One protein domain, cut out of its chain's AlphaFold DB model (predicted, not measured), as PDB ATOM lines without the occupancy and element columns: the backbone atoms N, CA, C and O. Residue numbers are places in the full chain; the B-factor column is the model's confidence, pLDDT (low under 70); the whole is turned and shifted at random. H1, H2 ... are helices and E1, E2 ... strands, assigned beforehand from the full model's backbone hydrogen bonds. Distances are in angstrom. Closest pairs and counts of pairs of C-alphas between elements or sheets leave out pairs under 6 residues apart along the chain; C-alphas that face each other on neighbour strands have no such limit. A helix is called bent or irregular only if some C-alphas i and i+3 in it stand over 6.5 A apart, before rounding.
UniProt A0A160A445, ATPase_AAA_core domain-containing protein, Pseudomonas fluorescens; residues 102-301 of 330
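Overview. This is residues 102 to 301 of the 330 residues of the protein "ATPase_AAA_core domain-containing protein" of Pseudomonas fluorescens (UniProt A0A160A445). What is the main picture? One long helix, H5, runs through the middle and covers one face of a four-strand sheet; H4 packs on H5, and H6 packs on H4. Small hairpins, E4 with E5 beside E3 and E6 with E7 away from the sheet, complete the body. What is it built of? The printed part has 200 residues, with six named helices and eight named strands in the order E1 E2 H1 E3 H2 E4 E5 H3 H4 E6 E7 H5 E8 H6; the class is mixed, helices holding 75 and strands 32 of the 107 residues in named elements, and the mixed sheet runs E3 E2 E1 E8. The whole is compact, radius of gyration of the C-alphas 17.0 A, spanning 56 by 46 by 32 A.

Along the chain. Where does the first half run? E1, residues 102 to 106, begins at C-alpha 102 (155.163, 153.412, 112.939). E2 is 112 to 115, H1 117 to 120, E3 132 to 134, H2 138 to 141, E4 143 to 145 and E5 148 to 151. H3 is 154 to 163, 14.1 A long, and H4 167 to 179, 18.2 A. And the rest? E6 is 204 to 207, E7 210 to 213, H5 219 to 244, 36.7 A long, and E8 253 to 257. H6, 266 to 283, 25.7 A long, ends at C-alpha 283 (152.754, 166.281, 117.254); it is irregular, C-alphas 270 and 273 being 7.4 A apart.

Arrangement. How are the strands paired? E1 is antiparallel to E2 (N 105 to O 113, 2.8 A) and parallel to E8 (N 106 to O 256, 2.8 A), and E3 is antiparallel to E2 (N 114 to O 132, 2.8 A). The hairpins E4 and E5 (N 143 to O 151, 2.9 A) and E6 and E7 (N 212 to O 205, 2.8 A) are antiparallel; these N and O pairs are within hydrogen-bond range. How do the helices sit? H5 is on the sheet, two layers, at a height over the sheet of 9.7 A, and runs along E1 at 16 degrees on the local plane. H4, H5 and H6 form a bundle, helices side by side: H4 touches H5, closest C-alphas Ala 175 and Ala 228, 5.5 A, at a steep tilt of 38 degrees, and H6, Leu 179 and Ser 275, 5.0 A. Are the helix backbones whole? In H3, H4 and H5 every O i to N i+4 pair is within hydrogen-bond range, in H6 11 of 14; H1 and H2 are too short for one.

Size, cuts and confidence. How large is it? The C-alphas farthest apart, Ser 124 and Leu 300, are 56.3 A apart. Is it unbroken? The printed part has no cut; the links H1 to E3 and H4 to E6 are long. Where is confidence low? Residues 286 to 301 are under 70; the mean pLDDT of the printed part is 87.2.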
ATOM      1  N   ILE A 102     156.613 153.534 112.718       93.44
ATOM      2  CA  ILE A 102     155.163 153.412 112.939       93.44
ATOM      3  C   ILE A 102     154.492 153.507 111.563       93.44
ATOM      4  O   ILE A 102     154.819 154.408 110.788       93.44
ATOM      5  N   VAL A 103     153.592 152.580 111.243       95.38
ATOM      6  CA  VAL A 103     152.853 152.568 109.974       95.38
ATOM      7  C   VAL A 103     151.378 152.796 110.265       95.38
ATOM      8  O   VAL A 103     150.788 152.066 111.057       95.38
ATOM      9  N   VAL A 104     150.787 153.801 109.628       95.38
ATOM     10  CA  VAL A 104     149.356 154.109 109.713       95.38
ATOM     11  C   VAL A 104     148.776 154.042 108.311       95.38
ATOM     12  O   VAL A 104     149.326 154.635 107.386       95.38
ATOM     13  N   TYR A 105     147.672 153.330 108.149       96.56
ATOM     14  CA  TYR A 105     146.930 153.244 106.903       96.56
ATOM     15  C   TYR A 105     145.524 153.791 107.110       96.56
ATOM     16  O   TYR A 105     144.724 153.192 107.825       96.56
ATOM     17  N   VAL A 106     145.253 154.940 106.499       94.50
ATOM     18  CA  VAL A 106     143.929 155.556 106.421       94.50
ATOM     19  C   VAL A 106     143.225 154.975 105.202       94.50
ATOM     20  O   VAL A 106     143.654 155.221 104.071       94.50
ATOM     21  N   ARG A 107     142.196 154.161 105.432       93.81
ATOM     22  CA  ARG A 107     141.525 153.385 104.386       93.81
ATOM     23  C   ARG A 107     140.344 154.150 103.791       93.81
ATOM     24  O   ARG A 107     139.761 155.041 104.416       93.81
ATOM     25  N   ILE A 108     139.962 153.757 102.580       89.81
ATOM     26  CA  ILE A 108     138.815 154.318 101.857       89.81
ATOM     27  C   ILE A 108     137.480 154.093 102.583       89.81
ATOM     28  O   ILE A 108     136.622 154.969 102.572       89.81
ATOM     29  N   ASP A 109     137.327 152.969 103.285       89.19
ATOM     30  CA  ASP A 109     136.104 152.601 104.010       89.19
ATOM     31  C   ASP A 109     135.911 153.348 105.342       89.19
ATOM     32  O   ASP A 109     134.973 153.070 106.083       89.19
ATOM     33  N   GLY A 110     136.800 154.295 105.660       88.06
ATOM     34  CA  GLY A 110     136.784 155.050 106.913       88.06
ATOM     35  C   GLY A 110     137.477 154.340 108.078       88.06
ATOM     36  O   GLY A 110     137.619 154.943 109.142       88.06
ATOM     37  N   GLY A 111     137.943 153.105 107.876       93.06
ATOM     38  CA  GLY A 111     138.754 152.377 108.839       93.06
ATOM     39  C   GLY A 111     140.214 152.833 108.867       93.06
ATOM     40  O   GLY A 111     140.720 153.518 107.972       93.06
ATOM     41  N   PHE A 112     140.926 152.400 109.904       95.38
ATOM     42  CA  PHE A 112     142.352 152.664 110.077       95.38
ATOM     43  C   PHE A 112     143.092 151.360 110.345       95.38
ATOM     44  O   PHE A 112     142.571 150.434 110.955       95.38
ATOM     45  N   SER A 113     144.334 151.248 109.894       96.94
ATOM     46  CA  SER A 113     145.224 150.175 110.337       96.94
ATOM     47  C   SER A 113     146.505 150.766 110.893       96.94
ATOM     48  O   SER A 113     147.098 151.656 110.289       96.94
ATOM     49  N   VAL A 114     146.922 150.287 112.060       96.75
ATOM     50  CA  VAL A 114     148.090 150.792 112.777       96.75
ATOM     51  C   VAL A 114     149.026 149.640 113.093       96.75
ATOM     52  O   VAL A 114     148.633 148.610 113.641       96.75
ATOM     53  N   TRP A 115     150.287 149.825 112.733       96.12
ATOM     54  CA  TRP A 115     151.373 148.943 113.103       96.12
ATOM     55  C   TRP A 115     152.411 149.750 113.867       96.12
ATOM     56  O   TRP A 115     152.992 150.712 113.355       96.12
ATOM     57  N   ASP A 116     152.633 149.354 115.112       94.88
ATOM     58  CA  ASP A 116     153.526 150.013 116.044       94.88
ATOM     59  C   ASP A 116     154.728 149.098 116.338       94.88
ATOM     60  O   ASP A 116     154.561 147.976 116.824       94.88
ATOM     61  N   PRO A 117     155.968 149.558 116.115       93.00
ATOM     62  CA  PRO A 117     157.156 148.764 116.389       93.00
ATOM     63  C   PRO A 117     157.355 148.373 117.866       93.00
ATOM     64  O   PRO A 117     157.972 147.348 118.141       93.00
ATOM     65  N   ALA A 118     156.865 149.144 118.833       92.38
ATOM     66  CA  ALA A 118     156.913 148.770 120.247       92.38
ATOM     67  C   ALA A 118     155.912 147.644 120.567       92.38
ATOM     68  O   ALA A 118     156.196 146.763 121.379       92.38
ATOM     69  N   ARG A 119     154.762 147.630 119.888       92.25
ATOM     70  CA  ARG A 119     153.645 146.727 120.200       92.25
ATOM     71  C   ARG A 119     153.598 145.483 119.312       92.25
ATOM     72  O   ARG A 119     153.209 144.427 119.791       92.25
ATOM     73  N   ASN A 120     154.045 145.568 118.056       92.38
ATOM     74  CA  ASN A 120     153.850 144.536 117.027       92.38
ATOM     75  C   ASN A 120     155.154 143.946 116.455       92.38
ATOM     76  O   ASN A 120     155.136 142.890 115.816       92.38
ATOM     77  N   TYR A 121     156.317 144.579 116.645       89.00
ATOM     78  CA  TYR A 121     157.547 144.123 115.986       89.00
ATOM     79  C   TYR A 121     158.266 143.008 116.741       89.00
ATOM     80  O   TYR A 121     158.652 143.177 117.891       89.00
ATOM     81  N   TRP A 122     158.459 141.862 116.080       79.56
ATOM     82  CA  TRP A 122     159.419 140.795 116.422       79.56
ATOM     83  C   TRP A 122     159.670 140.541 117.929       79.56
ATOM     84  O   TRP A 122     160.712 140.914 118.471       79.56
ATOM     85  N   ARG A 123     158.704 139.897 118.598       78.19
ATOM     86  CA  ARG A 123     158.762 139.466 120.006       78.19
ATOM     87  C   ARG A 123     158.340 137.994 120.108       78.19
ATOM     88  O   ARG A 123     157.796 137.449 119.151       78.19
ATOM     89  N   SER A 124     158.640 137.363 121.240       76.31
ATOM     90  CA  SER A 124     158.408 135.936 121.502       76.31
ATOM     91  C   SER A 124     157.018 135.604 122.062       76.31
ATOM     92  O   SER A 124     156.704 134.426 122.215       76.31
ATOM     93  N   ASP A 125     156.197 136.603 122.393       79.25
ATOM     94  CA  ASP A 125     154.831 136.432 122.891       79.25
ATOM     95  C   ASP A 125     153.866 136.030 121.764       79.25
ATOM     96  O   ASP A 125     153.786 136.690 120.728       79.25
ATOM     97  N   LYS A 126     153.147 134.916 121.971       75.12
ATOM     98  CA  LYS A 126     152.288 134.284 120.956       75.12
ATOM     99  C   LYS A 126     150.976 135.031 120.716       75.12
ATOM    100  O   LYS A 126     150.551 135.119 119.571       75.12
ATOM    101  N   ASP A 127     150.384 135.605 121.760       80.44
ATOM    102  CA  ASP A 127     149.061 136.257 121.695       80.44
ATOM    103  C   ASP A 127     149.124 137.717 121.235       80.44
ATOM    104  O   ASP A 127     148.129 138.448 121.228       80.44
ATOM    105  N   ARG A 128     150.317 138.163 120.849       86.75
ATOM    106  CA  ARG A 128     150.564 139.525 120.416       86.75
ATOM    107  C   ARG A 128     149.848 139.817 119.096       86.75
ATOM    108  O   ARG A 128     150.101 139.124 118.105       86.75
ATOM    109  N   PRO A 129     149.076 140.910 119.014       91.06
ATOM    110  CA  PRO A 129     148.478 141.338 117.759       91.06
ATOM    111  C   PRO A 129     149.542 141.595 116.686       91.06
ATOM    112  O   PRO A 129     150.550 142.265 116.934       91.06
ATOM    113  N   ALA A 130     149.318 141.088 115.475       91.12
ATOM    114  CA  ALA A 130     150.228 141.310 114.350       91.12
ATOM    115  C   ALA A 130     150.164 142.762 113.834       91.12
ATOM    116  O   ALA A 130     151.171 143.309 113.386       91.12
ATOM    117  N   ALA A 131     148.988 143.380 113.935       94.88
ATOM    118  CA  ALA A 131     148.700 144.794 113.732       94.88
ATOM    119  C   ALA A 131     147.345 145.119 114.392       94.88
ATOM    120  O   ALA A 131     146.638 144.208 114.825       94.88
ATOM    121  N   TYR A 132     146.985 146.398 114.457       96.31
ATOM    122  CA  TYR A 132     145.673 146.857 114.909       96.31
ATOM    123  C   TYR A 132     144.858 147.312 113.701       96.31
ATOM    124  O   TYR A 132     145.316 148.163 112.939       96.31
ATOM    125  N   HIS A 133     143.668 146.748 113.524       96.38
ATOM    126  CA  HIS A 133     142.764 147.071 112.424       96.38
ATOM    127  C   HIS A 133     141.453 147.583 113.011       96.38
ATOM    128  O   HIS A 133     140.824 146.885 113.794       96.38
ATOM    129  N   PHE A 134     141.087 148.804 112.642       96.81
ATOM    130  CA  PHE A 134     139.894 149.507 113.083       96.81
ATOM    131  C   PHE A 134     138.927 149.578 111.906       96.81
ATOM    132  O   PHE A 134     139.293 150.090 110.841       96.81
ATOM    133  N   SER A 135     137.703 149.092 112.095       95.94
ATOM    134  CA  SER A 135     136.575 149.454 111.238       95.94
ATOM    135  C   SER A 135     136.212 150.929 111.427       95.94
ATOM    136  O   SER A 135     136.727 151.592 112.329       95.94
ATOM    137  N   ALA A 136     135.317 151.447 110.583       92.75
ATOM    138  CA  ALA A 136     134.814 152.807 110.726       92.75
ATOM    139  C   ALA A 136     134.176 153.052 112.104       92.75
ATOM    140  O   ALA A 136     134.357 154.139 112.638       92.75
ATOM    141  N   ASP A 137     133.500 152.060 112.690       95.38
ATOM    142  CA  ASP A 137     132.853 152.183 114.002       95.38
ATOM    143  C   ASP A 137     133.868 152.082 115.152       95.38
ATOM    144  O   ASP A 137     133.820 152.885 116.085       95.38
ATOM    145  N   ASP A 138     134.870 151.200 115.040       97.12
ATOM    146  CA  ASP A 138     135.931 151.058 116.056       97.12
ATOM    147  C   ASP A 138     136.725 152.361 116.255       97.12
ATOM    148  O   ASP A 138     137.273 152.612 117.330       97.12
ATOM    149  N   VAL A 139     136.787 153.222 115.230       95.12
ATOM    150  CA  VAL A 139     137.358 154.574 115.351       95.12
ATOM    151  C   VAL A 139     136.656 155.382 116.439       95.12
ATOM    152  O   VAL A 139     137.308 156.114 117.181       95.12
ATOM    153  N   TRP A 140     135.330 155.282 116.513       95.25
ATOM    154  CA  TRP A 140     134.493 156.092 117.397       95.25
ATOM    155  C   TRP A 140     134.304 155.432 118.760       95.25
ATOM    156  O   TRP A 140     134.392 156.121 119.778       95.25
ATOM    157  N   ASP A 141     134.095 154.115 118.770       94.88
ATOM    158  CA  ASP A 141     133.674 153.353 119.952       94.88
ATOM    159  C   ASP A 141     134.795 152.527 120.614       94.88
ATOM    160  O   ASP A 141     134.629 152.020 121.735       94.88
ATOM    161  N   GLY A 142     135.947 152.430 119.949       96.88
ATOM    162  CA  GLY A 142     137.143 151.754 120.434       96.88
ATOM    163  C   GLY A 142     137.339 150.369 119.836       96.88
ATOM    164  O   GLY A 142     136.482 149.844 119.138       96.88
ATOM    165  N   LEU A 143     138.493 149.772 120.128       97.31
ATOM    166  CA  LEU A 143     138.898 148.476 119.589       97.31
ATOM    167  C   LEU A 143     139.260 147.516 120.719       97.31
ATOM    168  O   LEU A 143     140.083 147.835 121.585       97.31
ATOM    169  N   ASP A 144     138.698 146.314 120.642       96.19
ATOM    170  CA  ASP A 144     139.070 145.165 121.456       96.19
ATOM    171  C   ASP A 144     139.852 144.160 120.602       96.19
ATOM    172  O   ASP A 144     139.435 143.794 119.503       96.19
ATOM    173  N   VAL A 145     140.994 143.686 121.099       93.56
ATOM    174  CA  VAL A 145     141.790 142.641 120.441       93.56
ATOM    175  C   VAL A 145     142.083 141.546 121.448       93.56
ATOM    176  O   VAL A 145     142.616 141.818 122.520       93.56
ATOM    177  N   ASN A 146     141.738 140.302 121.106       90.44
ATOM    178  CA  ASN A 146     141.914 139.135 121.980       90.44
ATOM    179  C   ASN A 146     141.294 139.333 123.382       90.44
ATOM    180  O   ASN A 146     141.865 138.919 124.386       90.44
ATOM    181  N   GLY A 147     140.139 140.005 123.452       90.50
ATOM    182  CA  GLY A 147     139.434 140.297 124.709       90.50
ATOM    183  C   GLY A 147     140.018 141.454 125.527       90.50
ATOM    184  O   GLY A 147     139.512 141.741 126.608       90.50
ATOM    185  N   GLN A 148     141.056 142.133 125.030       92.31
ATOM    186  CA  GLN A 148     141.642 143.304 125.670       92.31
ATOM    187  C   GLN A 148     141.248 144.588 124.939       92.31
ATOM    188  O   GLN A 148     141.464 144.716 123.732       92.31
ATOM    189  N   ARG A 149     140.776 145.576 125.702       95.38
ATOM    190  CA  ARG A 149     140.550 146.943 125.231       95.38
ATOM    191  C   ARG A 149     141.884 147.619 124.943       95.38
ATOM    192  O   ARG A 149     142.653 147.911 125.855       95.38
ATOM    193  N   VAL A 150     142.183 147.816 123.660       94.50
ATOM    194  CA  VAL A 150     143.453 148.408 123.200       94.50
ATOM    195  C   VAL A 150     143.317 149.871 122.789       94.50
ATOM    196  O   VAL A 150     144.332 150.527 122.570       94.50
ATOM    197  N   CYS A 151     142.083 150.354 122.642       97.06
ATOM    198  CA  CYS A 151     141.732 151.720 122.272       97.06
ATOM    199  C   CYS A 151     140.310 152.021 122.764       97.06
ATOM    200  O   CYS A 151     139.413 151.220 122.507       97.06
ATOM    201  N   GLU A 152     140.082 153.146 123.448       97.44
ATOM    202  CA  GLU A 152     138.745 153.520 123.948       97.44
ATOM    203  C   GLU A 152     137.840 154.135 122.870       97.44
ATOM    204  O   GLU A 152     136.629 154.216 123.072       97.44
ATOM    205  N   GLY A 153     138.412 154.532 121.732       97.06
ATOM    206  CA  GLY A 153     137.698 155.190 120.644       97.06
ATOM    207  C   GLY A 153     137.603 156.695 120.842       97.06
ATOM    208  O   GLY A 153     137.662 157.204 121.966       97.06
ATOM    209  N   LEU A 154     137.438 157.406 119.725       97.31
ATOM    210  CA  LEU A 154     137.501 158.862 119.640       97.31
ATOM    211  C   LEU A 154     136.665 159.541 120.713       97.31
ATOM    212  O   LEU A 154     137.146 160.459 121.370       97.31
ATOM    213  N   GLU A 155     135.419 159.115 120.904       95.38
ATOM    214  CA  GLU A 155     134.521 159.859 121.776       95.38
ATOM    215  C   GLU A 155     134.885 159.742 123.253       95.38
ATOM    216  O   GLU A 155     134.854 160.736 123.982       95.38
ATOM    217  N   ARG A 156     135.237 158.532 123.697       95.94
ATOM    218  CA  ARG A 156     135.598 158.276 125.094       95.94
ATOM    219  C   ARG A 156     136.961 158.853 125.417       95.94
ATOM    220  O   ARG A 156     137.102 159.518 126.443       95.94
ATOM    221  N   ASP A 157     137.933 158.624 124.539       97.69
ATOM    222  CA  ASP A 157     139.276 159.156 124.705       97.69
ATOM    223  C   ASP A 157     139.258 160.680 124.717       97.69
ATOM    224  O   ASP A 157     139.813 161.272 125.633       97.69
ATOM    225  N   TRP A 158     138.555 161.331 123.785       97.75
ATOM    226  CA  TRP A 158     138.453 162.790 123.762       97.75
ATOM    227  C   TRP A 158     137.960 163.342 125.097       97.75
ATOM    228  O   TRP A 158     138.623 164.191 125.693       97.75
ATOM    229  N   VAL A 159     136.813 162.862 125.592       97.06
ATOM    230  CA  VAL A 159     136.237 163.344 126.857       97.06
ATOM    231  C   VAL A 159     137.171 163.036 128.027       97.06
ATOM    232  O   VAL A 159     137.376 163.882 128.898       97.06
ATOM    233  N   ASN A 160     137.794 161.854 128.039       97.19
ATOM    234  CA  ASN A 160     138.765 161.473 129.059       97.19
ATOM    235  C   ASN A 160     140.001 162.384 129.060       97.19
ATOM    236  O   ASN A 160     140.465 162.798 130.125       97.19
ATOM    237  N   TRP A 161     140.532 162.704 127.882       97.62
ATOM    238  CA  TRP A 161     141.694 163.566 127.723       97.62
ATOM    239  C   TRP A 161     141.359 165.004 128.118       97.62
ATOM    240  O   TRP A 161     142.140 165.623 128.840       97.62
ATOM    241  N   GLN A 162     140.186 165.501 127.718       97.25
ATOM    242  CA  GLN A 162     139.702 166.844 128.033       97.25
ATOM    243  C   GLN A 162     139.494 167.032 129.538       97.25
ATOM    244  O   GLN A 162     140.106 167.908 130.150       97.25
ATOM    245  N   ASN A 163     138.690 166.168 130.162       95.81
ATOM    246  CA  ASN A 163     138.376 166.264 131.590       95.81
ATOM    247  C   ASN A 163     139.613 165.994 132.458       95.81
ATOM    248  O   ASN A 163     139.807 166.634 133.491       95.81
ATOM    249  N   GLY A 164     140.479 165.078 132.018       95.75
ATOM    250  CA  GLY A 164     141.738 164.764 132.687       95.75
ATOM    251  C   GLY A 164     142.859 165.776 132.447       95.75
ATOM    252  O   GLY A 164     143.943 165.576 132.990       95.75
ATOM    253  N   ARG A 165     142.635 166.822 131.631       94.69
ATOM    254  CA  ARG A 165     143.654 167.806 131.209       94.69
ATOM    255  C   ARG A 165     144.939 167.133 130.719       94.69
ATOM    256  O   ARG A 165     146.050 167.521 131.078       94.69
ATOM    257  N   LYS A 166     144.772 166.060 129.951       96.12
ATOM    258  CA  LYS A 166     145.880 165.230 129.489       96.12
ATOM    259  C   LYS A 166     146.573 165.884 128.286       96.12
ATOM    260  O   LYS A 166     145.890 166.511 127.476       96.12
ATOM    261  N   PRO A 167     147.889 165.690 128.091       95.44
ATOM    262  CA  PRO A 167     148.618 166.274 126.957       95.44
ATOM    263  C   PRO A 167     148.103 165.798 125.584       95.44
ATOM    264  O   PRO A 167     148.258 166.488 124.577       95.44
ATOM    265  N   GLN A 168     147.432 164.643 125.533       96.31
ATOM    266  CA  GLN A 168     146.714 164.162 124.353       96.31
ATOM    267  C   GLN A 168     145.633 165.149 123.892       96.31
ATOM    268  O   GLN A 168     145.436 165.304 122.691       96.31
ATOM    269  N   PHE A 169     144.950 165.823 124.822       97.00
ATOM    270  CA  PHE A 169     143.894 166.771 124.479       97.00
ATOM    271  C   PHE A 169     144.459 168.011 123.787       97.00
ATOM    272  O   PHE A 169     144.001 168.365 122.708       97.00
ATOM    273  N   GLU A 170     145.532 168.588 124.330       95.00
ATOM    274  CA  GLU A 170     146.223 169.718 123.698       95.00
ATOM    275  C   GLU A 170     146.769 169.332 122.311       95.00
ATOM    276  O   GLU A 170     146.675 170.089 121.341       95.00
ATOM    277  N   ALA A 171     147.314 168.120 122.176       95.00
ATOM    278  CA  ALA A 171     147.762 167.605 120.886       95.00
ATOM    279  C   ALA A 171     146.604 167.442 119.887       95.00
ATOM    280  O   ALA A 171     146.786 167.722 118.702       95.00
ATOM    281  N   LEU A 172     145.426 167.024 120.354       96.19
ATOM    282  CA  LEU A 172     144.214 166.916 119.545       96.19
ATOM    283  C   LEU A 172     143.715 168.291 119.099       96.19
ATOM    284  O   LEU A 172     143.448 168.471 117.915       96.19
ATOM    285  N   GLU A 173     143.661 169.275 119.997       95.00
ATOM    286  CA  GLU A 173     143.304 170.658 119.662       95.00
ATOM    287  C   GLU A 173     144.240 171.239 118.596       95.00
ATOM    288  O   GLU A 173     143.788 171.820 117.607       95.00
ATOM    289  N   ASN A 174     145.548 171.035 118.757       92.75
ATOM    290  CA  ASN A 174     146.539 171.479 117.783       92.75
ATOM    291  C   ASN A 174     146.393 170.745 116.440       92.75
ATOM    292  O   ASN A 174     146.454 171.381 115.389       92.75
ATOM    293  N   ALA A 175     146.145 169.432 116.452       93.75
ATOM    294  CA  ALA A 175     145.918 168.666 115.230       93.75
ATOM    295  C   ALA A 175     144.653 169.127 114.489       93.75
ATOM    296  O   ALA A 175     144.688 169.275 113.270       93.75
ATOM    297  N   LEU A 176     143.554 169.397 115.200       93.75
ATOM    298  CA  LEU A 176     142.316 169.912 114.606       93.75
ATOM    299  C   LEU A 176     142.500 171.314 114.034       93.75
ATOM    300  O   LEU A 176     142.028 171.589 112.929       93.75
ATOM    301  N   ARG A 177     143.238 172.178 114.737       90.94
ATOM    302  CA  ARG A 177     143.614 173.503 114.237       90.94
ATOM    303  C   ARG A 177     144.430 173.407 112.950       90.94
ATOM    304  O   ARG A 177     144.137 174.121 112.002       90.94
ATOM    305  N   ASP A 178     145.418 172.515 112.905       89.88
ATOM    306  CA  ASP A 178     146.280 172.339 111.735       89.88
ATOM    307  C   ASP A 178     145.517 171.716 110.550       89.88
ATOM    308  O   ASP A 178     145.750 172.099 109.402       89.88
ATOM    309  N   LEU A 179     144.606 170.766 110.809       89.31
ATOM    310  CA  LEU A 179     143.843 170.020 109.795       89.31
ATOM    311  C   LEU A 179     142.620 170.757 109.241       89.31
ATOM    312  O   LEU A 179     142.171 170.434 108.139       89.31
ATOM    313  N   SER A 180     142.086 171.732 109.972       88.56
ATOM    314  CA  SER A 180     140.958 172.542 109.518       88.56
ATOM    315  C   SER A 180     141.427 173.762 108.715       88.56
ATOM    316  O   SER A 180     142.486 174.330 108.989       88.56
ATOM    317  N   PRO A 181     140.689 174.193 107.675       85.19
ATOM    318  CA  PRO A 181     141.017 175.432 106.984       85.19
ATOM    319  C   PRO A 181     140.865 176.637 107.917       85.19
ATOM    320  O   PRO A 181     139.910 176.712 108.680       85.19
ATOM    321  N   ALA A 182     141.713 177.654 107.754       81.31
ATOM    322  CA  ALA A 182     141.629 178.887 108.547       81.31
ATOM    323  C   ALA A 182     140.264 179.599 108.455       81.31
ATOM    324  O   ALA A 182     139.891 180.334 109.360       81.31
ATOM    325  N   SER A 183     139.516 179.387 107.364       80.88
ATOM    326  CA  SER A 183     138.172 179.948 107.190       80.88
ATOM    327  C   SER A 183     137.073 179.203 107.951       80.88
ATOM    328  O   SER A 183     135.958 179.700 108.041       80.88
ATOM    329  N   GLU A 184     137.347 177.975 108.383       84.81
ATOM    330  CA  GLU A 184     136.387 177.067 109.013       84.81
ATOM    331  C   GLU A 184     137.115 176.251 110.097       84.81
ATOM    332  O   GLU A 184     137.310 175.042 109.939       84.81
ATOM    333  N   PRO A 185     137.607 176.917 111.162       87.94
ATOM    334  CA  PRO A 185     138.375 176.248 112.200       87.94
ATOM    335  C   PRO A 185     137.491 175.268 112.977       87.94
ATOM    336  O   PRO A 185     136.372 175.590 113.378       87.94
ATOM    337  N   LEU A 186     138.016 174.072 113.230       91.81
ATOM    338  CA  LEU A 186     137.373 173.106 114.117       91.81
ATOM    339  C   LEU A 186     137.781 173.398 115.561       91.81
ATOM    340  O   LEU A 186     138.855 172.991 116.005       91.81
ATOM    341  N   CYS A 187     136.916 174.105 116.285       93.00
ATOM    342  CA  CYS A 187     137.132 174.448 117.686       93.00
ATOM    343  C   CYS A 187     136.467 173.427 118.609       93.00
ATOM    344  O   CYS A 187     135.298 173.084 118.429       93.00
ATOM    345  N   VAL A 188     137.205 172.945 119.608       94.88
ATOM    346  CA  VAL A 188     136.670 172.017 120.609       94.88
ATOM    347  C   VAL A 188     135.721 172.749 121.559       94.88
ATOM    348  O   VAL A 188     135.989 173.876 121.967       94.88
ATOM    349  N   GLY A 189     134.606 172.107 121.903       94.38
ATOM    350  CA  GLY A 189     133.632 172.623 122.859       94.38
ATOM    351  C   GLY A 189     133.629 171.842 124.172       94.38
ATOM    352  O   GLY A 189     134.349 170.855 124.349       94.38
ATOM    353  N   ALA A 190     132.791 172.278 125.114       93.69
ATOM    354  CA  ALA A 190     132.583 171.553 126.366       93.69
ATOM    355  C   ALA A 190     131.785 170.253 126.115       93.69
ATOM    356  O   ALA A 190     130.770 170.303 125.401       93.69
ATOM    357  N   PRO A 191     132.187 169.104 126.690       94.50
ATOM    358  CA  PRO A 191     131.401 167.879 126.628       94.50
ATOM    359  C   PRO A 191     129.999 168.088 127.201       94.50
ATOM    360  O   PRO A 191     129.784 168.913 128.089       94.50
ATOM    361  N   ARG A 192     129.021 167.347 126.678       91.44
ATOM    362  CA  ARG A 192     127.641 167.384 127.185       91.44
ATOM    363  C   ARG A 192     126.948 166.047 127.006       91.44
ATOM    364  O   ARG A 192     127.278 165.277 126.106       91.44
ATOM    365  N   ARG A 193     125.918 165.802 127.813       90.31
ATOM    366  CA  ARG A 193     124.976 164.703 127.569       90.31
ATOM    367  C   ARG A 193     124.052 165.048 126.402       90.31
ATOM    368  O   ARG A 193     123.633 166.199 126.247       90.31
ATOM    369  N   VAL A 194     123.773 164.051 125.567       85.81
ATOM    370  CA  VAL A 194     123.000 164.224 124.326       85.81
ATOM    371  C   VAL A 194     121.684 163.461 124.383       85.81
ATOM    372  O   VAL A 194     120.646 164.034 124.065       85.81
ATOM    373  N   TYR A 195     121.710 162.202 124.822       83.19
ATOM    374  CA  TYR A 195     120.528 161.342 124.858       83.19
ATOM    375  C   TYR A 195     119.948 161.218 126.271       83.19
ATOM    376  O   TYR A 195     120.679 161.150 127.262       83.19
ATOM    377  N   LEU A 196     118.616 161.153 126.364       85.19
ATOM    378  CA  LEU A 196     117.924 160.850 127.615       85.19
ATOM    379  C   LEU A 196     118.284 159.424 128.063       85.19
ATOM    380  O   LEU A 196     118.208 158.491 127.269       85.19
ATOM    381  N   GLY A 197     118.686 159.257 129.325       80.44
ATOM    382  CA  GLY A 197     119.098 157.959 129.878       80.44
ATOM    383  C   GLY A 197     120.556 157.572 129.606       80.44
ATOM    384  O   GLY A 197     121.027 156.577 130.152       80.44
ATOM    385  N   GLU A 198     121.308 158.361 128.832       82.38
ATOM    386  CA  GLU A 198     122.745 158.147 128.670       82.38
ATOM    387  C   GLU A 198     123.538 158.766 129.836       82.38
ATOM    388  O   GLU A 198     123.414 159.952 130.149       82.38
ATOM    389  N   GLY A 199     124.392 157.958 130.476       82.81
ATOM    390  CA  GLY A 199     125.230 158.394 131.598       82.81
ATOM    391  C   GLY A 199     126.535 159.096 131.202       82.81
ATOM    392  O   GLY A 199     127.119 159.793 132.036       82.81
ATOM    393  N   ARG A 200     126.990 158.937 129.951       88.00
ATOM    394  CA  ARG A 200     128.262 159.489 129.456       88.00
ATOM    395  C   ARG A 200     128.082 160.824 128.738       88.00
ATOM    396  O   ARG A 200     127.072 161.067 128.085       88.00
ATOM    397  N   GLU A 201     129.087 161.681 128.858       91.75
ATOM    398  CA  GLU A 201     129.192 162.892 128.047       91.75
ATOM    399  C   GLU A 201     129.725 162.547 126.655       91.75
ATOM    400  O   GLU A 201     130.500 161.603 126.492       91.75
ATOM    401  N   ARG A 202     129.305 163.318 125.652       93.62
ATOM    402  CA  ARG A 202     129.820 163.243 124.285       93.62
ATOM    403  C   ARG A 202     130.665 164.485 123.999       93.62
ATOM    404  O   ARG A 202     130.301 165.576 124.461       93.62
ATOM    405  N   PRO A 203     131.756 164.355 123.227       96.69
ATOM    406  CA  PRO A 203     132.550 165.506 122.842       96.69
ATOM    407  C   PRO A 203     131.782 166.399 121.873       96.69
ATOM    408  O   PRO A 203     130.909 165.949 121.122       96.69
ATOM    409  N   THR A 204     132.107 167.686 121.898       96.06
ATOM    410  CA  THR A 204     131.449 168.693 121.069       96.06
ATOM    411  C   THR A 204     132.460 169.540 120.314       96.06
ATOM    412  O   THR A 204     133.615 169.680 120.719       96.06
ATOM    413  N   LEU A 205     131.996 170.118 119.212       95.62
ATOM    414  CA  LEU A 205     132.646 171.227 118.534       95.62
ATOM    415  C   LEU A 205     131.862 172.507 118.812       95.62
ATOM    416  O   LEU A 205     130.627 172.494 118.830       95.62
ATOM    417  N   THR A 206     132.573 173.610 118.994       93.62
ATOM    418  CA  THR A 206     131.977 174.941 119.074       93.62
ATOM    419  C   THR A 206     131.791 175.484 117.662       93.62
ATOM    420  O   THR A 206     132.758 175.708 116.939       93.62
ATOM    421  N   ILE A 207     130.534 175.681 117.265       87.25
ATOM    422  CA  ILE A 207     130.143 176.267 115.981       87.25
ATOM    423  C   ILE A 207     129.315 177.517 116.287       87.25
ATOM    424  O   ILE A 207     128.208 177.431 116.828       87.25
ATOM    425  N   GLY A 208     129.871 178.694 115.985       84.00
ATOM    426  CA  GLY A 208     129.313 179.964 116.447       84.00
ATOM    427  C   GLY A 208     129.263 180.003 117.977       84.00
ATOM    428  O   GLY A 208     130.290 179.877 118.636       84.00
ATOM    429  N   ASN A 209     128.061 180.119 118.547       83.69
ATOM    430  CA  ASN A 209     127.852 180.138 120.002       83.69
ATOM    431  C   ASN A 209     127.248 178.828 120.539       83.69
ATOM    432  O   ASN A 209     126.693 178.804 121.637       83.69
ATOM    433  N   GLN A 210     127.294 177.744 119.759       86.94
ATOM    434  CA  GLN A 210     126.688 176.464 120.120       86.94
ATOM    435  C   GLN A 210     127.731 175.353 120.216       86.94
ATOM    436  O   GLN A 210     128.592 175.217 119.352       86.94
ATOM    437  N   ASN A 211     127.594 174.509 121.242       91.50
ATOM    438  CA  ASN A 211     128.350 173.266 121.370       91.50
ATOM    439  C   ASN A 211     127.550 172.121 120.743       91.50
ATOM    440  O   ASN A 211     126.552 171.648 121.312       91.50
ATOM    441  N   VAL A 212     127.995 171.701 119.561       92.69
ATOM    442  CA  VAL A 212     127.371 170.668 118.736       92.69
ATOM    443  C   VAL A 212     128.097 169.339 118.962       92.69
ATOM    444  O   VAL A 212     129.310 169.275 118.758       92.69
ATOM    445  N   PRO A 213     127.402 168.265 119.379       93.88
ATOM    446  CA  PRO A 213     128.006 166.941 119.508       93.88
ATOM    447  C   PRO A 213     128.651 166.460 118.208       93.88
ATOM    448  O   PRO A 213     128.035 166.538 117.145       93.88
ATOM    449  N   VAL A 214     129.858 165.893 118.299       94.50
ATOM    450  CA  VAL A 214     130.597 165.402 117.118       94.50
ATOM    451  C   VAL A 214     129.855 164.297 116.361       94.50
ATOM    452  O   VAL A 214     130.037 164.152 115.155       94.50
ATOM    453  N   ALA A 215     128.969 163.561 117.036       87.88
ATOM    454  CA  ALA A 215     128.116 162.548 116.419       87.88
ATOM    455  C   ALA A 215     127.202 163.121 115.316       87.88
ATOM    456  O   ALA A 215     126.861 162.405 114.375       87.88
ATOM    457  N   LEU A 216     126.846 164.410 115.410       89.88
ATOM    458  CA  LEU A 216     126.021 165.133 114.433       89.88
ATOM    459  C   LEU A 216     126.850 165.825 113.340       89.88
ATOM    460  O   LEU A 216     126.291 166.506 112.480       89.88
ATOM    461  N   ALA A 217     128.177 165.697 113.376       91.25
ATOM    462  CA  ALA A 217     129.049 166.338 112.407       91.25
ATOM    463  C   ALA A 217     128.887 165.727 111.004       91.25
ATOM    464  O   ALA A 217     128.576 164.543 110.845       91.25
ATOM    465  N   SER A 218     129.146 166.534 109.972       90.94
ATOM    466  CA  SER A 218     129.122 166.071 108.581       90.94
ATOM    467  C   SER A 218     130.178 164.987 108.330       90.94
ATOM    468  O   SER A 218     131.188 164.914 109.032       90.94
ATOM    469  N   ALA A 219     129.993 164.167 107.290       88.94
ATOM    470  CA  ALA A 219     130.938 163.098 106.945       88.94
ATOM    471  C   ALA A 219     132.384 163.605 106.758       88.94
ATOM    472  O   ALA A 219     133.328 162.963 107.216       88.94
ATOM    473  N   GLY A 220     132.560 164.787 106.151       89.31
ATOM    474  CA  GLY A 220     133.876 165.406 105.981       89.31
ATOM    475  C   GLY A 220     134.524 165.814 107.308       89.31
ATOM    476  O   GLY A 220     135.694 165.512 107.537       89.31
ATOM    477  N   VAL A 221     133.755 166.418 108.220       91.75
ATOM    478  CA  VAL A 221     134.239 166.762 109.568       91.75
ATOM    479  C   VAL A 221     134.579 165.492 110.345       91.75
ATOM    480  O   VAL A 221     135.667 165.397 110.901       91.75
ATOM    481  N   ARG A 222     133.710 164.473 110.314       92.31
ATOM    482  CA  ARG A 222     133.952 163.159 110.935       92.31
ATOM    483  C   ARG A 222     135.253 162.516 110.450       92.31
ATOM    484  O   ARG A 222     136.007 161.997 111.269       92.31
ATOM    485  N   ARG A 223     135.559 162.601 109.149       90.62
ATOM    486  CA  ARG A 223     136.815 162.091 108.572       90.62
ATOM    487  C   ARG A 223     138.041 162.817 109.133       90.62
ATOM    488  O   ARG A 223     139.022 162.162 109.477       90.62
ATOM    489  N   ILE A 224     137.986 164.144 109.273       92.12
ATOM    490  CA  ILE A 224     139.086 164.922 109.867       92.12
ATOM    491  C   ILE A 224     139.223 164.682 111.369       92.12
ATOM    492  O   ILE A 224     140.348 164.542 111.843       92.12
ATOM    493  N   LEU A 225     138.115 164.570 112.106       94.75
ATOM    494  CA  LEU A 225     138.139 164.218 113.527       94.75
ATOM    495  C   LEU A 225     138.803 162.851 113.735       94.75
ATOM    496  O   LEU A 225     139.708 162.738 114.558       94.75
ATOM    497  N   GLY A 226     138.423 161.845 112.938       94.06
ATOM    498  CA  GLY A 226     139.048 160.521 112.955       94.06
ATOM    499  C   GLY A 226     140.547 160.577 112.650       94.06
ATOM    500  O   GLY A 226     141.349 160.015 113.391       94.06
ATOM    501  N   LEU A 227     140.947 161.315 111.607       92.81
ATOM    502  CA  LEU A 227     142.358 161.496 111.257       92.81
ATOM    503  C   LEU A 227     143.155 162.166 112.389       92.81
ATOM    504  O   LEU A 227     144.221 161.676 112.754       92.81
ATOM    505  N   ALA A 228     142.644 163.264 112.952       94.62
ATOM    506  CA  ALA A 228     143.285 163.979 114.054       94.62
ATOM    507  C   ALA A 228     143.451 163.072 115.280       94.62
ATOM    508  O   ALA A 228     144.552 162.952 115.821       94.62
ATOM    509  N   TYR A 229     142.375 162.380 115.659       95.94
ATOM    510  CA  TYR A 229     142.365 161.428 116.759       95.94
ATOM    511  C   TYR A 229     143.409 160.324 116.567       95.94
ATOM    512  O   TYR A 229     144.238 160.124 117.451       95.94
ATOM    513  N   PHE A 230     143.443 159.658 115.408       93.56
ATOM    514  CA  PHE A 230     144.382 158.555 115.186       93.56
ATOM    515  C   PHE A 230     145.841 158.981 115.163       93.56
ATOM    516  O   PHE A 230     146.693 158.213 115.609       93.56
ATOM    517  N   LEU A 231     146.153 160.178 114.661       92.44
ATOM    518  CA  LEU A 231     147.518 160.694 114.727       92.44
ATOM    519  C   LEU A 231     147.960 160.835 116.185       92.44
ATOM    520  O   LEU A 231     149.023 160.330 116.549       92.44
ATOM    521  N   VAL A 232     147.127 161.469 117.015       95.56
ATOM    522  CA  VAL A 232     147.394 161.656 118.447       95.56
ATOM    523  C   VAL A 232     147.480 160.308 119.157       95.56
ATOM    524  O   VAL A 232     148.500 160.014 119.778       95.56
ATOM    525  N   TRP A 233     146.458 159.464 119.013       96.31
ATOM    526  CA  TRP A 233     146.389 158.149 119.644       96.31
ATOM    527  C   TRP A 233     147.606 157.290 119.285       96.31
ATOM    528  O   TRP A 233     148.325 156.844 120.178       96.31
ATOM    529  N   ALA A 234     147.921 157.134 117.993       94.88
ATOM    530  CA  ALA A 234     149.032 156.291 117.552       94.88
ATOM    531  C   ALA A 234     150.384 156.778 118.091       94.88
ATOM    532  O   ALA A 234     151.264 155.969 118.383       94.88
ATOM    533  N   TRP A 235     150.567 158.093 118.236       94.81
ATOM    534  CA  TRP A 235     151.798 158.657 118.782       94.81
ATOM    535  C   TRP A 235     151.928 158.457 120.291       94.81
ATOM    536  O   TRP A 235     152.981 158.017 120.752       94.81
ATOM    537  N   TYR A 236     150.883 158.763 121.060       95.50
ATOM    538  CA  TYR A 236     150.930 158.647 122.517       95.50
ATOM    539  C   TYR A 236     150.951 157.189 122.983       95.50
ATOM    540  O   TYR A 236     151.730 156.860 123.878       95.50
ATOM    541  N   GLU A 237     150.204 156.297 122.327       95.50
ATOM    542  CA  GLU A 237     150.288 154.855 122.586       95.50
ATOM    543  C   GLU A 237     151.682 154.311 122.284       95.50
ATOM    544  O   GLU A 237     152.233 153.528 123.061       95.50
ATOM    545  N   HIS A 238     152.307 154.777 121.199       94.94
ATOM    546  CA  HIS A 238     153.677 154.394 120.891       94.94
ATOM    547  C   HIS A 238     154.665 154.867 121.962       94.94
ATOM    548  O   HIS A 238     155.558 154.112 122.353       94.94
ATOM    549  N   GLN A 239     154.523 156.100 122.458       95.00
ATOM    550  CA  GLN A 239     155.367 156.602 123.543       95.00
ATOM    551  C   GLN A 239     155.201 155.780 124.821       95.00
ATOM    552  O   GLN A 239     156.204 155.386 125.418       95.00
ATOM    553  N   ALA A 240     153.959 155.490 125.214       95.62
ATOM    554  CA  ALA A 240     153.663 154.681 126.391       95.62
ATOM    555  C   ALA A 240     154.238 153.263 126.251       95.62
ATOM    556  O   ALA A 240     154.957 152.790 127.132       95.62
ATOM    557  N   ALA A 241     154.013 152.609 125.109       94.56
ATOM    558  CA  ALA A 241     154.547 151.279 124.833       94.56
ATOM    559  C   ALA A 241     156.084 151.258 124.786       94.56
ATOM    560  O   ALA A 241     156.706 150.316 125.279       94.56
ATOM    561  N   ALA A 242     156.717 152.288 124.219       94.44
ATOM    562  CA  ALA A 242     158.172 152.410 124.206       94.44
ATOM    563  C   ALA A 242     158.742 152.594 125.622       94.44
ATOM    564  O   ALA A 242     159.740 151.953 125.949       94.44
ATOM    565  N   ALA A 243     158.085 153.395 126.468       95.44
ATOM    566  CA  ALA A 243     158.477 153.600 127.861       95.44
ATOM    567  C   ALA A 243     158.381 152.305 128.687       95.44
ATOM    568  O   ALA A 243     159.320 151.972 129.402       95.44
ATOM    569  N   LEU A 244     157.307 151.522 128.521       94.25
ATOM    570  CA  LEU A 244     157.157 150.209 129.172       94.25
ATOM    571  C   LEU A 244     158.248 149.204 128.774       94.25
ATOM    572  O   LEU A 244     158.542 148.273 129.519       94.25
ATOM    573  N   LEU A 245     158.839 149.374 127.590       92.38
ATOM    574  CA  LEU A 245     159.935 148.545 127.093       92.38
ATOM    575  C   LEU A 245     161.323 149.122 127.396       92.38
ATOM    576  O   LEU A 245     162.301 148.573 126.888       92.38
ATOM    577  N   ASP A 246     161.396 150.227 128.143       93.06
ATOM    578  CA  ASP A 246     162.615 150.998 128.404       93.06
ATOM    579  C   ASP A 246     163.384 151.350 127.113       93.06
ATOM    580  O   ASP A 246     164.593 151.164 126.959       93.06
ATOM    581  N   LYS A 247     162.641 151.805 126.096       92.50
ATOM    582  CA  LYS A 247     163.174 152.183 124.782       92.50
ATOM    583  C   LYS A 247     162.804 153.612 124.434       92.50
ATOM    584  O   LYS A 247     161.733 154.114 124.755       92.50
ATOM    585  N   LYS A 248     163.674 154.256 123.655       91.88
ATOM    586  CA  LYS A 248     163.356 155.551 123.043       91.88
ATOM    587  C   LYS A 248     162.261 155.378 121.978       91.88
ATOM    588  O   LYS A 248     162.419 154.496 121.124       91.88
ATOM    589  N   PRO A 249     161.223 156.237 121.960       92.56
ATOM    590  CA  PRO A 249     160.204 156.220 120.916       92.56
ATOM    591  C   PRO A 249     160.802 156.350 119.507       92.56
ATOM    592  O   PRO A 249     161.703 157.153 119.245       92.56
ATOM    593  N   GLU A 250     160.290 155.557 118.574       90.75
ATOM    594  CA  GLU A 250     160.585 155.650 117.153       90.75
ATOM    595  C   GLU A 250     159.908 156.890 116.560       90.75
ATOM    596  O   GLU A 250     158.713 157.112 116.706       90.75
ATOM    597  N   ARG A 251     160.687 157.715 115.857       86.88
ATOM    598  CA  ARG A 251     160.208 158.997 115.311       86.88
ATOM    599  C   ARG A 251     159.792 158.903 113.843       86.88
ATOM    600  O   ARG A 251     159.334 159.897 113.279       86.88
ATOM    601  N   ARG A 252     160.021 157.759 113.191       87.94
ATOM    602  CA  ARG A 252     159.663 157.534 111.786       87.94
ATOM    603  C   ARG A 252     158.204 157.095 111.688       87.94
ATOM    604  O   ARG A 252     157.855 156.049 112.224       87.94
ATOM    605  N   PHE A 253     157.415 157.873 110.954       88.12
ATOM    606  CA  PHE A 253     156.051 157.544 110.554       88.12
ATOM    607  C   PHE A 253     156.009 157.247 109.059       88.12
ATOM    608  O   PHE A 253     156.630 157.957 108.264       88.12
ATOM    609  N   VAL A 254     155.253 156.223 108.687       92.38
ATOM    610  CA  VAL A 254     154.827 155.964 107.315       92.38
ATOM    611  C   VAL A 254     153.309 156.029 107.307       92.38
ATOM    612  O   VAL A 254     152.666 155.257 108.011       92.38
ATOM    613  N   ILE A 255     152.748 156.959 106.539       93.38
ATOM    614  CA  ILE A 255     151.299 157.099 106.395       93.38
ATOM    615  C   ILE A 255     150.927 156.699 104.976       93.38
ATOM    616  O   ILE A 255     151.419 157.284 104.012       93.38
ATOM    617  N   LEU A 256     150.075 155.689 104.872       95.06
ATOM    618  CA  LEU A 256     149.382 155.303 103.655       95.06
ATOM    619  C   LEU A 256     148.001 155.947 103.731       95.06
ATOM    620  O   LEU A 256     147.308 155.785 104.733       95.06
ATOM    621  N   PHE A 257     147.625 156.719 102.719       93.12
ATOM    622  CA  PHE A 257     146.362 157.447 102.720       93.12
ATOM    623  C   PHE A 257     145.625 157.134 101.425       93.12
ATOM    624  O   PHE A 257     146.063 157.561 100.357       93.12
ATOM    625  N   ASP A 258     144.549 156.357 101.535       92.75
ATOM    626  CA  ASP A 258     143.676 156.045 100.412       92.75
ATOM    627  C   ASP A 258     142.522 157.044 100.320       92.75
ATOM    628  O   ASP A 258     141.882 157.368 101.324       92.75
ATOM    629  N   GLU A 259     142.316 157.549  99.107       87.69
ATOM    630  CA  GLU A 259     141.376 158.621  98.758       87.69
ATOM    631  C   GLU A 259     141.229 159.703  99.851       87.69
ATOM    632  O   GLU A 259     140.176 159.855 100.489       87.69
ATOM    633  N   PRO A 260     142.304 160.453 100.149       81.94
ATOM    634  CA  PRO A 260     142.284 161.483 101.185       81.94
ATOM    635  C   PRO A 260     141.170 162.527 101.018       81.94
ATOM    636  O   PRO A 260     140.690 163.085 102.001       81.94
ATOM    637  N   GLU A 261     140.728 162.751  99.787       79.50
ATOM    638  CA  GLU A 261     139.705 163.702  99.379       79.50
ATOM    639  C   GLU A 261     138.252 163.259  99.619       79.50
ATOM    640  O   GLU A 261     137.347 164.101  99.531       79.50
ATOM    641  N   THR A 262     138.004 161.979  99.907       83.25
ATOM    642  CA  THR A 262     136.644 161.425  99.968       83.25
ATOM    643  C   THR A 262     135.818 162.101 101.061       83.25
ATOM    644  O   THR A 262     136.262 162.268 102.196       83.25
ATOM    645  N   HIS A 263     134.603 162.528 100.699       82.12
ATOM    646  CA  HIS A 263     133.673 163.319 101.524       82.12
ATOM    647  C   HIS A 263     134.163 164.710 101.965       82.12
ATOM    648  O   HIS A 263     133.454 165.392 102.709       82.12
ATOM    649  N   LEU A 264     135.329 165.172 101.504       84.81
ATOM    650  CA  LEU A 264     135.822 166.512 101.817       84.81
ATOM    651  C   LEU A 264     135.302 167.547 100.822       84.81
ATOM    652  O   LEU A 264     135.302 167.338  99.611       84.81
ATOM    653  N   HIS A 265     134.923 168.716 101.337       83.81
ATOM    654  CA  HIS A 265     134.611 169.870 100.500       83.81
ATOM    655  C   HIS A 265     135.868 170.315  99.712       83.81
ATOM    656  O   HIS A 265     136.973 170.257 100.261       83.81
ATOM    657  N   PRO A 266     135.755 170.844  98.473       82.56
ATOM    658  CA  PRO A 266     136.913 171.212  97.645       82.56
ATOM    659  C   PRO A 266     137.942 172.139  98.309       82.56
ATOM    660  O   PRO A 266     139.127 172.099  97.984       82.56
ATOM    661  N   ARG A 267     137.510 172.985  99.254       81.69
ATOM    662  CA  ARG A 267     138.426 173.825 100.048       81.69
ATOM    663  C   ARG A 267     139.347 172.982 100.936       81.69
ATOM    664  O   ARG A 267     140.547 173.227 100.944       81.69
ATOM    665  N   TRP A 268     138.796 171.977 101.611       82.94
ATOM    666  CA  TRP A 268     139.525 171.083 102.511       82.94
ATOM    667  C   TRP A 268     140.469 170.164 101.727       82.94
ATOM    668  O   TRP A 268     141.609 169.963 102.130       82.94
ATOM    669  N   GLN A 269     140.051 169.690 100.549       84.50
ATOM    670  CA  GLN A 269     140.900 168.875  99.666       84.50
ATOM    671  C   GLN A 269     142.213 169.585  99.287       84.50
ATOM    672  O   GLN A 269     143.265 168.954  99.201       84.50
ATOM    673  N   ARG A 270     142.179 170.912  99.100       82.31
ATOM    674  CA  ARG A 270     143.360 171.715  98.728       82.31
ATOM    675  C   ARG A 270     144.333 171.937  99.887       82.31
ATOM    676  O   ARG A 270     145.517 172.151  99.638       82.31
ATOM    677  N   THR A 271     143.848 171.917 101.127       84.00
ATOM    678  CA  THR A 271     144.655 172.205 102.324       84.00
ATOM    679  C   THR A 271     145.076 170.950 103.080       84.00
ATOM    680  O   THR A 271     146.062 170.998 103.805       84.00
ATOM    681  N   LEU A 272     144.406 169.814 102.873       83.31
ATOM    682  CA  LEU A 272     144.606 168.597 103.663       83.31
ATOM    683  C   LEU A 272     146.067 168.138 103.735       83.31
ATOM    684  O   LEU A 272     146.577 167.883 104.821       83.31
ATOM    685  N   MET A 273     146.759 168.029 102.599       84.50
ATOM    686  CA  MET A 273     148.136 167.524 102.578       84.50
ATOM    687  C   MET A 273     149.136 168.422 103.325       84.50
ATOM    688  O   MET A 273     149.855 167.898 104.182       84.50
ATOM    689  N   PRO A 274     149.233 169.743 103.055       84.50
ATOM    690  CA  PRO A 274     150.120 170.606 103.834       84.50
ATOM    691  C   PRO A 274     149.735 170.641 105.319       84.50
ATOM    692  O   PRO A 274     150.627 170.586 106.166       84.50
ATOM    693  N   SER A 275     148.439 170.642 105.630       86.50
ATOM    694  CA  SER A 275     147.912 170.578 106.994       86.50
ATOM    695  C   SER A 275     148.304 169.299 107.738       86.50
ATOM    696  O   SER A 275     148.780 169.358 108.867       86.50
ATOM    697  N   LEU A 276     148.199 168.136 107.095       86.69
ATOM    698  CA  LEU A 276     148.586 166.850 107.674       86.69
ATOM    699  C   LEU A 276     150.083 166.805 107.999       86.69
ATOM    700  O   LEU A 276     150.484 166.372 109.080       86.69
ATOM    701  N   LEU A 277     150.928 167.278 107.078       85.50
ATOM    702  CA  LEU A 277     152.372 167.353 107.311       85.50
ATOM    703  C   LEU A 277     152.712 168.296 108.468       85.50
ATOM    704  O   LEU A 277     153.669 168.031 109.198       85.50
ATOM    705  N   GLN A 278     151.957 169.386 108.617       87.50
ATOM    706  CA  GLN A 278     152.102 170.310 109.732       87.50
ATOM    707  C   GLN A 278     151.684 169.647 111.048       87.50
ATOM    708  O   GLN A 278     152.513 169.575 111.952       87.50
ATOM    709  N   ALA A 279     150.497 169.036 111.108       86.88
ATOM    710  CA  ALA A 279     149.997 168.334 112.290       86.88
ATOM    711  C   ALA A 279     150.989 167.272 112.795       86.88
ATOM    712  O   ALA A 279     151.292 167.200 113.984       86.88
ATOM    713  N   ILE A 280     151.592 166.493 111.889       85.62
ATOM    714  CA  ILE A 280     152.608 165.487 112.244       85.62
ATOM    715  C   ILE A 280     153.889 166.133 112.793       85.62
ATOM    716  O   ILE A 280     154.526 165.577 113.692       85.62
ATOM    717  N   LYS A 281     154.318 167.284 112.256       85.25
ATOM    718  CA  LYS A 281     155.486 168.013 112.784       85.25
ATOM    719  C   LYS A 281     155.206 168.555 114.184       85.25
ATOM    720  O   LYS A 281     156.057 168.365 115.058       85.25
ATOM    721  N   THR A 282     154.035 169.165 114.377       85.25
ATOM    722  CA  THR A 282     153.553 169.691 115.659       85.25
ATOM    723  C   THR A 282     153.519 168.573 116.702       85.25
ATOM    724  O   THR A 282     154.179 168.668 117.735       85.25
ATOM    725  N   LEU A 283     152.882 167.446 116.376       84.19
ATOM    726  CA  LEU A 283     152.754 166.281 117.254       84.19
ATOM    727  C   LEU A 283     154.108 165.690 117.686       84.19
ATOM    728  O   LEU A 283     154.269 165.201 118.803       84.19
ATOM    729  N   ARG A 284     155.118 165.748 116.810       79.25
ATOM    730  CA  ARG A 284     156.471 165.232 117.083       79.25
ATOM    731  C   ARG A 284     157.362 166.198 117.874       79.25
ATOM    732  O   ARG A 284     158.517 165.833 118.142       79.25
ATOM    733  N   GLY A 285     156.874 167.394 118.209       71.75
ATOM    734  CA  GLY A 285     157.608 168.410 118.968       71.75
ATOM    735  C   GLY A 285     158.700 169.139 118.174       71.75
ATOM    736  O   GLY A 285     159.617 169.699 118.766       71.75
ATOM    737  N   ASN A 286     158.656 169.122 116.835       55.94
ATOM    738  CA  ASN A 286     159.572 169.923 116.015       55.94
ATOM    739  C   ASN A 286     158.959 171.317 115.787       55.94
ATOM    740  O   ASN A 286     158.375 171.573 114.733       55.94
ATOM    741  N   HIS A 287     159.093 172.214 116.768       43.28
ATOM    742  CA  HIS A 287     158.679 173.616 116.649       43.28
ATOM    743  C   HIS A 287     159.615 174.375 115.695       43.28
ATOM    744  O   HIS A 287     160.661 174.886 116.087       43.28
ATOM    745  N   GLY A 288     159.260 174.428 114.413       36.56
ATOM    746  CA  GLY A 288     159.764 175.457 113.508       36.56
ATOM    747  C   GLY A 288     158.799 176.638 113.534       36.56
ATOM    748  O   GLY A 288     157.738 176.530 112.929       36.56
ATOM    749  N   ALA A 289     159.200 177.724 114.201       33.66
ATOM    750  CA  ALA A 289     158.451 178.963 114.451       33.66
ATOM    751  C   ALA A 289     157.310 178.869 115.487       33.66
ATOM    752  O   ALA A 289     156.645 177.844 115.632       33.66
ATOM    753  N   ALA A 290     157.136 179.965 116.235       35.12
ATOM    754  CA  ALA A 290     156.062 180.151 117.206       35.12
ATOM    755  C   ALA A 290     154.690 179.930 116.542       35.12
ATOM    756  O   ALA A 290     154.529 180.287 115.370       35.12
ATOM    757  N   PRO A 291     153.712 179.347 117.259       41.44
ATOM    758  CA  PRO A 291     152.383 179.135 116.707       41.44
ATOM    759  C   PRO A 291     151.785 180.487 116.273       41.44
ATOM    760  O   PRO A 291     151.879 181.457 117.031       41.44
ATOM    761  N   PRO A 292     151.189 180.589 115.071       41.72
ATOM    762  CA  PRO A 292     150.372 181.747 114.731       41.72
ATOM    763  C   PRO A 292     149.219 181.878 115.747       41.72
ATOM    764  O   PRO A 292     148.828 180.872 116.351       41.72
ATOM    765  N   PRO A 293     148.688 183.096 115.965       42.75
ATOM    766  CA  PRO A 293     147.620 183.325 116.932       42.75
ATOM    767  C   PRO A 293     146.436 182.390 116.672       42.75
ATOM    768  O   PRO A 293     146.116 182.079 115.523       42.75
ATOM    769  N   THR A 294     145.802 181.936 117.754       43.41
ATOM    770  CA  THR A 294     144.577 181.133 117.718       43.41
ATOM    771  C   THR A 294     143.556 181.797 116.794       43.41
ATOM    772  O   THR A 294     143.212 182.954 117.047       43.41
ATOM    773  N   PRO A 295     143.080 181.120 115.729       47.06
ATOM    774  CA  PRO A 295     141.971 181.641 114.947       47.06
ATOM    775  C   PRO A 295     140.775 181.805 115.884       47.06
ATOM    776  O   PRO A 295     140.429 180.886 116.626       47.06
ATOM    777  N   ASP A 296     140.213 183.009 115.903       46.31
ATOM    778  CA  ASP A 296     139.111 183.360 116.786       46.31
ATOM    779  C   ASP A 296     137.868 182.560 116.377       46.31
ATOM    780  O   ASP A 296     137.296 182.778 115.309       46.31
ATOM    781  N   CYS A 297     137.470 181.605 117.221       51.94
ATOM    782  CA  CYS A 297     136.327 180.718 116.988       51.94
ATOM    783  C   CYS A 297     134.992 181.483 116.882       51.94
ATOM    784  O   CYS A 297     133.997 180.914 116.431       51.94
ATOM    785  N   HIS A 298     134.968 182.762 117.277       47.62
ATOM    786  CA  HIS A 298     133.797 183.635 117.209       47.62
ATOM    787  C   HIS A 298     133.801 184.593 116.006       47.62
ATOM    788  O   HIS A 298     132.793 185.260 115.762       47.62
ATOM    789  N   ALA A 299     134.889 184.668 115.233       46.91
ATOM    790  CA  ALA A 299     134.998 185.593 114.109       46.91
ATOM    791  C   ALA A 299     134.613 184.927 112.777       46.91
ATOM    792  O   ALA A 299     135.145 183.884 112.394       46.91
ATOM    793  N   LEU A 300     133.711 185.566 112.024       39.69
ATOM    794  CA  LEU A 300     133.465 185.219 110.621       39.69
ATOM    795  C   LEU A 300     134.747 185.449 109.798       39.69
ATOM    796  O   LEU A 300     135.435 186.453 110.004       39.69
ATOM    797  N   PRO A 301     135.084 184.558 108.849       44.00
ATOM    798  CA  PRO A 301     136.361 184.620 108.157       44.00
ATOM    799  C   PRO A 301     136.454 185.849 107.236       44.00
ATOM    800  O   PRO A 301     135.488 186.168 106.536       44.00
TER     801      PRO A 301